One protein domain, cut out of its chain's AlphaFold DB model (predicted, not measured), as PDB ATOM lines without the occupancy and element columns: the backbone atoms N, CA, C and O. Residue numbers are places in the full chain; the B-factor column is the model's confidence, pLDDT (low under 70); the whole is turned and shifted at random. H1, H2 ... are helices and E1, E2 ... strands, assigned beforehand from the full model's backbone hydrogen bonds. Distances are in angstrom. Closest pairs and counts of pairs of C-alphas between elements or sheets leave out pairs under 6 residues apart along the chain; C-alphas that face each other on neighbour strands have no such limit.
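What this domain is: This is residues 159 to 225 of the 943 residues of an uncharacterized protein of Ectocarpus sp. CCAP 1310/34 (UniProt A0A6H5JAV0). Two small strand hairpins, E1 with E2 and E3 with E4, form a loose head at one end; from it the long helix H1 reaches out as an arm, and the shorter helix H2 turns off at its far end to make a corner. Residues 218 to 225, of which 218 to 223 belong to H2, stick out free. The printed part has 67 residues, with four named strands and then two named helices in the order E1 E2 E3 E4 H1 H2; each two-strand sheet is antiparallel, and the class is mixed, helices and strands. The whole is loose, with a radius of gyration of the C-alphas of 15.3 A, and elongated, spanning 43 by 22 by 16 A.

How they stand to each other: E1, residues 161 to 163, and E2, residues 170 to 172, form an antiparallel hairpin at 146 degrees, with N 162 and O 171 within hydrogen-bond range at 3.0 A. E3, residues 179 to 181, and E4, residues 187 to 189, form another at 151 degrees, with N 180 and O 188 at 2.9 A. E1 is apart from E3 and E4, and so is E2. The closest C-alphas of E1 and H1, residues 190 to 208, are those of Cys 162 and Val 194, 7.0 A. H1 and H2, residues 213 to 223, are close but not clearly touching, about perpendicular at 76 degrees; their closest C-alphas, of Arg 206 and Thr 213, are 5.7 A apart. In H1 and H2 every O i to N i+4 pair is within hydrogen-bond range.

Where its parts are: E1 begins at C-alpha 161 (21.428, 29.808, 22.098). The strands measure 7.1 A in E1, 6.7 A in E2, 6.9 A in E3 and 7.3 A in E4. H1 measures 26.6 A from C-alpha 190 (11.687, 31.513, 22.525), and H2 15.4 A, ending at C-alpha 223 (34.997, 43.481, 7.860).

The domain as a whole: The two C-alphas farthest apart, of Gly 185 and Arg 215, are 42.9 A apart. The printed part has no cut and no long link. Its mean pLDDT is 90.1, and residue 225 is under 70 in this model.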
ATOM      1  N   GLN A 159      22.504  32.718  17.099       72.00
ATOM      2  CA  GLN A 159      21.095  33.011  17.415       72.00
ATOM      3  C   GLN A 159      20.412  31.865  18.184       72.00
ATOM      4  O   GLN A 159      19.555  32.116  19.028       72.00
ATOM      5  N   ASP A 160      20.848  30.622  17.961       84.38
ATOM      6  CA  ASP A 160      20.193  29.397  18.454       84.38
ATOM      7  C   ASP A 160      20.360  29.128  19.958       84.38
ATOM      8  O   ASP A 160      19.858  28.124  20.463       84.38
ATOM      9  N   VAL A 161      21.074  29.995  20.685       88.94
ATOM     10  CA  VAL A 161      21.428  29.808  22.098       88.94
ATOM     11  C   VAL A 161      20.978  31.018  22.920       88.94
ATOM     12  O   VAL A 161      21.417  32.139  22.672       88.94
ATOM     13  N   CYS A 162      20.134  30.793  23.930       91.44
ATOM     14  CA  CYS A 162      19.663  31.832  24.852       91.44
ATOM     15  C   CYS A 162      19.678  31.339  26.308       91.44
ATOM     16  O   CYS A 162      19.432  30.167  26.585       91.44
ATOM     17  N   LYS A 163      19.933  32.241  27.262       91.69
ATOM     18  CA  LYS A 163      19.874  31.944  28.705       91.69
ATOM     19  C   LYS A 163      18.417  31.941  29.177       91.69
ATOM     20  O   LYS A 163      17.699  32.910  28.936       91.69
ATOM     21  N   CYS A 164      17.983  30.889  29.871       94.12
ATOM     22  CA  CYS A 164      16.666  30.830  30.508       94.12
ATOM     23  C   CYS A 164      16.506  31.996  31.503       94.12
ATOM     24  O   CYS A 164      17.314  32.090  32.432       94.12
ATOM     25  N   PRO A 165      15.469  32.847  31.382       92.88
ATOM     26  CA  PRO A 165      15.311  34.008  32.258       92.88
ATOM     27  C   PRO A 165      15.017  33.652  33.727       92.88
ATOM     28  O   PRO A 165      15.228  34.494  34.592       92.88
ATOM     29  N   GLY A 166      14.588  32.419  34.028       91.25
ATOM     30  CA  GLY A 166      14.339  31.965  35.401       91.25
ATOM     31  C   GLY A 166      15.572  31.458  36.164       91.25
ATOM     32  O   GLY A 166      15.607  31.571  37.382       91.25
ATOM     33  N   CYS A 167      16.577  30.879  35.490       85.50
ATOM     34  CA  CYS A 167      17.722  30.230  36.165       85.50
ATOM     35  C   CYS A 167      19.095  30.437  35.494       85.50
ATOM     36  O   CYS A 167      20.102  29.898  35.960       85.50
ATOM     37  N   GLY A 168      19.159  31.160  34.373       87.12
ATOM     38  CA  GLY A 168      20.392  31.425  33.624       87.12
ATOM     39  C   GLY A 168      20.962  30.238  32.833       87.12
ATOM     40  O   GLY A 168      21.956  30.415  32.134       87.12
ATOM     41  N   VAL A 169      20.359  29.043  32.900       86.81
ATOM     42  CA  VAL A 169      20.786  27.873  32.107       86.81
ATOM     43  C   VAL A 169      20.679  28.183  30.615       86.81
ATOM     44  O   VAL A 169      19.631  28.626  30.147       86.81
ATOM     45  N   TYR A 170      21.745  27.914  29.861       89.00
ATOM     46  CA  TYR A 170      21.721  27.986  28.403       89.00
ATOM     47  C   TYR A 170      20.772  26.939  27.819       89.00
ATOM     48  O   TYR A 170      20.953  25.737  28.009       89.00
ATOM     49  N   VAL A 171      19.783  27.413  27.070       92.56
ATOM     50  CA  VAL A 171      18.865  26.604  26.276       92.56
ATOM     51  C   VAL A 171      19.221  26.783  24.805       92.56
ATOM     52  O   VAL A 171      19.443  27.902  24.340       92.56
ATOM     53  N   VAL A 172      19.256  25.668  24.077       92.06
ATOM     54  CA  VAL A 172      19.345  25.637  22.614       92.06
ATOM     55  C   VAL A 172      17.989  25.195  22.086       92.06
ATOM     56  O   VAL A 172      17.493  24.148  22.512       92.06
ATOM     57  N   LYS A 173      17.375  25.960  21.179       91.56
ATOM     58  CA  LYS A 173      16.125  25.522  20.546       91.56
ATOM     59  C   LYS A 173      16.429  24.490  19.457       91.56
ATOM     60  O   LYS A 173      17.114  24.787  18.486       91.56
ATOM     61  N   GLY A 174      15.894  23.281  19.619       90.12
ATOM     62  CA  GLY A 174      15.746  22.312  18.529       90.12
ATOM     63  C   GLY A 174      14.411  22.477  17.795       90.12
ATOM     64  O   GLY A 174      13.590  23.318  18.167       90.12
ATOM     65  N   ASP A 175      14.166  21.644  16.785       86.56
ATOM     66  CA  ASP A 175      12.924  21.661  16.003       86.56
ATOM     67  C   ASP A 175      11.681  21.535  16.905       86.56
ATOM     68  O   ASP A 175      11.480  20.519  17.576       86.56
ATOM     69  N   GLY A 176      10.831  22.566  16.932       90.00
ATOM     70  CA  GLY A 176       9.656  22.575  17.801       90.00
ATOM     71  C   GLY A 176       8.981  23.932  17.993       90.00
ATOM     72  O   GLY A 176       9.302  24.934  17.345       90.00
ATOM     73  N   CYS A 177       8.015  23.935  18.914       94.94
ATOM     74  CA  CYS A 177       7.263  25.113  19.342       94.94
ATOM     75  C   CYS A 177       8.182  26.183  19.960       94.94
ATOM     76  O   CYS A 177       9.244  25.868  20.491       94.94
ATOM     77  N   ASP A 178       7.754  27.445  19.931       96.06
ATOM     78  CA  ASP A 178       8.428  28.523  20.665       96.06
ATOM     79  C   ASP A 178       8.184  28.466  22.181       96.06
ATOM     80  O   ASP A 178       8.988  28.993  22.941       96.06
ATOM     81  N   SER A 179       7.111  27.817  22.643       96.69
ATOM     82  CA  SER A 179       6.863  27.618  24.076       96.69
ATOM     83  C   SER A 179       7.832  26.584  24.649       96.69
ATOM     84  O   SER A 179       7.658  25.382  24.440       96.69
ATOM     85  N   ILE A 180       8.817  27.046  25.418       96.38
ATOM     86  CA  ILE A 180       9.831  26.221  26.075       96.38
ATOM     87  C   ILE A 180       9.590  26.219  27.586       96.38
ATOM     88  O   ILE A 180       9.417  27.270  28.194       96.38
ATOM     89  N   SER A 181       9.641  25.034  28.197       95.81
ATOM     90  CA  SER A 181       9.792  24.879  29.646       95.81
ATOM     91  C   SER A 181      11.239  24.512  29.962       95.81
ATOM     92  O   SER A 181      11.793  23.587  29.365       95.81
ATOM     93  N   CYS A 182      11.875  25.262  30.860       95.19
ATOM     94  CA  CYS A 182      13.219  24.956  31.337       95.19
ATOM     95  C   CYS A 182      13.190  23.884  32.440       95.19
ATOM     96  O   CYS A 182      12.175  23.686  33.102       95.19
ATOM     97  N   VAL A 183      14.337  23.255  32.717       88.62
ATOM     98  CA  VAL A 183      14.496  22.278  33.814       88.62
ATOM     99  C   VAL A 183      14.165  22.847  35.204       88.62
ATOM    100  O   VAL A 183      13.809  22.090  36.095       88.62
ATOM    101  N   CYS A 184      14.201  24.172  35.384       85.62
ATOM    102  CA  CYS A 184      13.736  24.850  36.603       85.62
ATOM    103  C   CYS A 184      12.209  25.090  36.655       85.62
ATOM    104  O   CYS A 184      11.738  25.859  37.488       85.62
ATOM    105  N   GLY A 185      11.433  24.527  35.723       93.00
ATOM    106  CA  GLY A 185       9.986  24.733  35.599       93.00
ATOM    107  C   GLY A 185       9.567  26.086  35.007       93.00
ATOM    108  O   GLY A 185       8.381  26.294  34.755       93.00
ATOM    109  N   HIS A 186      10.502  27.008  34.757       95.94
ATOM    110  CA  HIS A 186      10.186  28.302  34.157       95.94
ATOM    111  C   HIS A 186       9.835  28.154  32.668       95.94
ATOM    112  O   HIS A 186      10.683  27.774  31.854       95.94
ATOM    113  N   CYS A 187       8.587  28.480  32.322       96.94
ATOM    114  CA  CYS A 187       8.076  28.483  30.955       96.94
ATOM    115  C   CYS A 187       8.218  29.870  30.315       96.94
ATOM    116  O   CYS A 187       7.815  30.867  30.911       96.94
ATOM    117  N   PHE A 188       8.738  29.929  29.089       97.31
ATOM    118  CA  PHE A 188       8.922  31.166  28.329       97.31
ATOM    119  C   PHE A 188       8.756  30.932  26.819       97.31
ATOM    120  O   PHE A 188       8.858  29.807  26.328       97.31
ATOM    121  N   ASN A 189       8.518  32.011  26.072       97.25
ATOM    122  CA  ASN A 189       8.483  31.994  24.613       97.25
ATOM    123  C   ASN A 189       9.888  32.283  24.042       97.25
ATOM    124  O   ASN A 189      10.526  33.279  24.387       97.25
ATOM    125  N   TRP A 190      10.378  31.406  23.165       96.19
ATOM    126  CA  TRP A 190      11.687  31.513  22.525       96.19
ATOM    127  C   TRP A 190      11.822  32.720  21.597       96.19
ATOM    128  O   TRP A 190      12.834  33.413  21.678       96.19
ATOM    129  N   SER A 191      10.841  33.013  20.737       94.75
ATOM    130  CA  SER A 191      10.946  34.154  19.816       94.75
ATOM    131  C   SER A 191      10.868  35.490  20.562       94.75
ATOM    132  O   SER A 191      11.581  36.430  20.211       94.75
ATOM    133  N   GLU A 192      10.126  35.552  21.673       96.12
ATOM    134  CA  GLU A 192      10.171  36.683  22.611       96.12
ATOM    135  C   GLU A 192      11.538  36.816  23.306       96.12
ATOM    136  O   GLU A 192      12.063  37.928  23.406       96.12
ATOM    137  N   LEU A 193      12.141  35.703  23.748       94.56
ATOM    138  CA  LEU A 193      13.457  35.695  24.397       94.56
ATOM    139  C   LEU A 193      14.582  36.092  23.427       94.56
ATOM    140  O   LEU A 193      15.426  36.914  23.785       94.56
ATOM    141  N   VAL A 194      14.567  35.579  22.194       92.69
ATOM    142  CA  VAL A 194      15.495  35.974  21.121       92.69
ATOM    143  C   VAL A 194      15.309  37.451  20.774       92.69
ATOM    144  O   VAL A 194      16.293  38.183  20.719       92.69
ATOM    145  N   ALA A 195      14.072  37.943  20.638       92.62
ATOM    146  CA  ALA A 195      13.817  39.367  20.403       92.62
ATOM    147  C   ALA A 195      14.280  40.253  21.578       92.62
ATOM    148  O   ALA A 195      14.801  41.350  21.367       92.62
ATOM    149  N   ALA A 196      14.135  39.795  22.826       92.00
ATOM    150  CA  ALA A 196      14.669  40.482  24.001       92.00
ATOM    151  C   ALA A 196      16.209  40.482  24.033       92.00
ATOM    152  O   ALA A 196      16.801  41.512  24.357       92.00
ATOM    153  N   ARG A 197      16.855  39.375  23.645       89.25
ATOM    154  CA  ARG A 197      18.314  39.276  23.487       89.25
ATOM    155  C   ARG A 197      18.813  40.206  22.380       89.25
ATOM    156  O   ARG A 197      19.711  40.999  22.631       89.25
ATOM    157  N   HIS A 198      18.191  40.185  21.201       88.94
ATOM    158  CA  HIS A 198      18.549  41.053  20.074       88.94
ATOM    159  C   HIS A 198      18.387  42.544  20.407       88.94
ATOM    160  O   HIS A 198      19.257  43.325  20.034       88.94
ATOM    161  N   ARG A 199      17.355  42.946  21.168       91.38
ATOM    162  CA  ARG A 199      17.252  44.324  21.688       91.38
ATOM    163  C   ARG A 199      18.452  44.690  22.562       91.38
ATOM    164  O   ARG A 199      19.179  45.603  22.201       91.38
ATOM    165  N   ARG A 200      18.752  43.904  23.607       88.00
ATOM    166  CA  ARG A 200      19.928  44.134  24.478       88.00
ATOM    167  C   ARG A 200      21.249  44.209  23.706       88.00
ATOM    168  O   ARG A 200      22.118  44.978  24.086       88.00
ATOM    169  N   ILE A 201      21.395  43.423  22.637       85.31
ATOM    170  CA  ILE A 201      22.563  43.459  21.746       85.31
ATOM    171  C   ILE A 201      22.641  44.787  20.983       85.31
ATOM    172  O   ILE A 201      23.695  45.413  20.963       85.31
ATOM    173  N   VAL A 202      21.536  45.228  20.378       88.19
ATOM    174  CA  VAL A 202      21.465  46.502  19.643       88.19
ATOM    175  C   VAL A 202      21.652  47.698  20.580       88.19
ATOM    176  O   VAL A 202      22.320  48.658  20.209       88.19
ATOM    177  N   ASP A 203      21.108  47.633  21.792       89.06
ATOM    178  CA  ASP A 203      21.226  48.691  22.795       89.06
ATOM    179  C   ASP A 203      22.665  48.773  23.335       89.06
ATOM    180  O   ASP A 203      23.292  49.819  23.210       89.06
ATOM    181  N   ALA A 204      23.276  47.651  23.737       84.12
ATOM    182  CA  ALA A 204      24.694  47.621  24.120       84.12
ATOM    183  C   ALA A 204      25.652  48.027  22.977       84.12
ATOM    184  O   ALA A 204      26.759  48.496  23.236       84.12
ATOM    185  N   PHE A 205      25.245  47.853  21.713       86.62
ATOM    186  CA  PHE A 205      25.999  48.324  20.549       86.62
ATOM    187  C   PHE A 205      25.865  49.840  20.320       86.62
ATOM    188  O   PHE A 205      26.833  50.481  19.916       86.62
ATOM    189  N   ARG A 206      24.696  50.427  20.612       90.12
ATOM    190  CA  ARG A 206      24.497  51.888  20.649       90.12
ATOM    191  C   ARG A 206      25.314  52.513  21.774       90.12
ATOM    192  O   ARG A 206      26.047  53.460  21.519       90.12
ATOM    193  N   ASP A 207      25.253  51.935  22.972       86.94
ATOM    194  CA  ASP A 207      25.972  52.421  24.155       86.94
ATOM    195  C   ASP A 207      27.502  52.385  23.963       86.94
ATOM    196  O   ASP A 207      28.212  53.266  24.441       86.94
ATOM    197  N   ALA A 208      28.018  51.400  23.214       83.94
ATOM    198  CA  ALA A 208      29.433  51.309  22.840       83.94
ATOM    199  C   ALA A 208      29.847  52.259  21.695       83.94
ATOM    200  O   ALA A 208      31.037  52.534  21.523       83.94
ATOM    201  N   HIS A 209      28.892  52.757  20.903       91.06
ATOM    202  CA  HIS A 209      29.126  53.636  19.754       91.06
ATOM    203  C   HIS A 209      28.114  54.800  19.714       91.06
ATOM    204  O   HIS A 209      27.349  54.907  18.746       91.06
ATOM    205  N   PRO A 210      28.098  55.678  20.738       94.38
ATOM    206  CA  PRO A 210      27.062  56.701  20.895       94.38
ATOM    207  C   PRO A 210      27.158  57.828  19.857       94.38
ATOM    208  O   PRO A 210      26.143  58.429  19.519       94.38
ATOM    209  N   GLU A 211      28.355  58.108  19.331       95.50
ATOM    210  CA  GLU A 211      28.572  59.181  18.348       95.50
ATOM    211  C   GLU A 211      28.218  58.770  16.910       95.50
ATOM    212  O   GLU A 211      27.761  59.601  16.129       95.50
ATOM    213  N   ASP A 212      28.432  57.500  16.538       93.75
ATOM    214  CA  ASP A 212      28.261  57.029  15.155       93.75
ATOM    215  C   ASP A 212      27.992  55.511  15.074       93.75
ATOM    216  O   ASP A 212      28.755  54.719  14.507       93.75
ATOM    217  N   THR A 213      26.867  55.083  15.657       93.94
ATOM    218  CA  THR A 213      26.415  53.679  15.610       93.94
ATOM    219  C   THR A 213      26.263  53.170  14.167       93.94
ATOM    220  O   THR A 213      26.511  51.996  13.886       93.94
ATOM    221  N   GLY A 214      25.884  54.050  13.230       93.94
ATOM    222  CA  GLY A 214      25.672  53.712  11.820       93.94
ATOM    223  C   GLY A 214      26.966  53.327  11.102       93.94
ATOM    224  O   GLY A 214      27.043  52.262  10.481       93.94
ATOM    225  N   ARG A 215      28.018  54.143  11.224       94.00
ATOM    226  CA  ARG A 215      29.338  53.844  10.651       94.00
ATOM    227  C   ARG A 215      30.031  52.702  11.380       94.00
ATOM    228  O   ARG A 215      30.720  51.930  10.718       94.00
ATOM    229  N   ALA A 216      29.840  52.554  12.693       90.94
ATOM    230  CA  ALA A 216      30.345  51.400  13.437       90.94
ATOM    231  C   ALA A 216      29.743  50.086  12.899       90.94
ATOM    232  O   ALA A 216      30.484  49.168  12.539       90.94
ATOM    233  N   ALA A 217      28.415  50.027  12.727       89.75
ATOM    234  CA  ALA A 217      27.744  48.878  12.116       89.75
ATOM    235  C   ALA A 217      28.231  48.634  10.678       89.75
ATOM    236  O   ALA A 217      28.568  47.506  10.316       89.75
ATOM    237  N   ALA A 218      28.349  49.691   9.866       90.81
ATOM    238  CA  ALA A 218      28.856  49.589   8.500       90.81
ATOM    239  C   ALA A 218      30.319  49.105   8.431       90.81
ATOM    240  O   ALA A 218      30.673  48.390   7.495       90.81
ATOM    241  N   GLN A 219      31.172  49.453   9.400       90.06
ATOM    242  CA  GLN A 219      32.540  48.934   9.486       90.06
ATOM    243  C   GLN A 219      32.566  47.439   9.817       90.06
ATOM    244  O   GLN A 219      33.308  46.702   9.172       90.06
ATOM    245  N   ILE A 220      31.739  46.975  10.760       84.62
ATOM    246  CA  ILE A 220      31.635  45.546  11.100       84.62
ATOM    247  C   ILE A 220      31.114  44.745   9.900       84.62
ATOM    248  O   ILE A 220      31.738  43.767   9.500       84.62
ATOM    249  N   ILE A 221      30.047  45.212   9.243       84.88
ATOM    250  CA  ILE A 221      29.500  44.576   8.033       84.88
ATOM    251  C   ILE A 221      30.545  44.514   6.902       84.88
ATOM    252  O   ILE A 221      30.607  43.520   6.186       84.88
ATOM    253  N   ARG A 222      31.401  45.539   6.754       86.69
ATOM    254  CA  ARG A 222      32.495  45.557   5.761       86.69
ATOM    255  C   ARG A 222      33.683  44.659   6.116       86.69
ATOM    256  O   ARG A 222      34.345  44.191   5.198       86.69
ATOM    257  N   ARG A 223      33.974  44.443   7.405       83.56
ATOM    258  CA  ARG A 223      34.997  43.481   7.860       83.56
ATOM    259  C   ARG A 223      34.523  42.032   7.707       83.56
ATOM    260  O   ARG A 223      35.348  41.152   7.496       83.56
ATOM    261  N   GLY A 224      33.211  41.804   7.769       74.56
ATOM    262  CA  GLY A 224      32.626  40.467   7.812       74.56
ATOM    263  C   GLY A 224      32.696  39.854   9.219       74.56
ATOM    264  O   GLY A 224      33.091  40.529  10.173       74.56
ATOM    265  N   PRO A 225      32.284  38.583   9.382       68.44
ATOM    266  CA  PRO A 225      32.474  37.871  10.641       68.44
ATOM    267  C   PRO A 225      33.980  37.696  10.918       68.44
ATOM    268  O   PRO A 225      34.719  37.366   9.987       68.44
TER     269      PRO A 225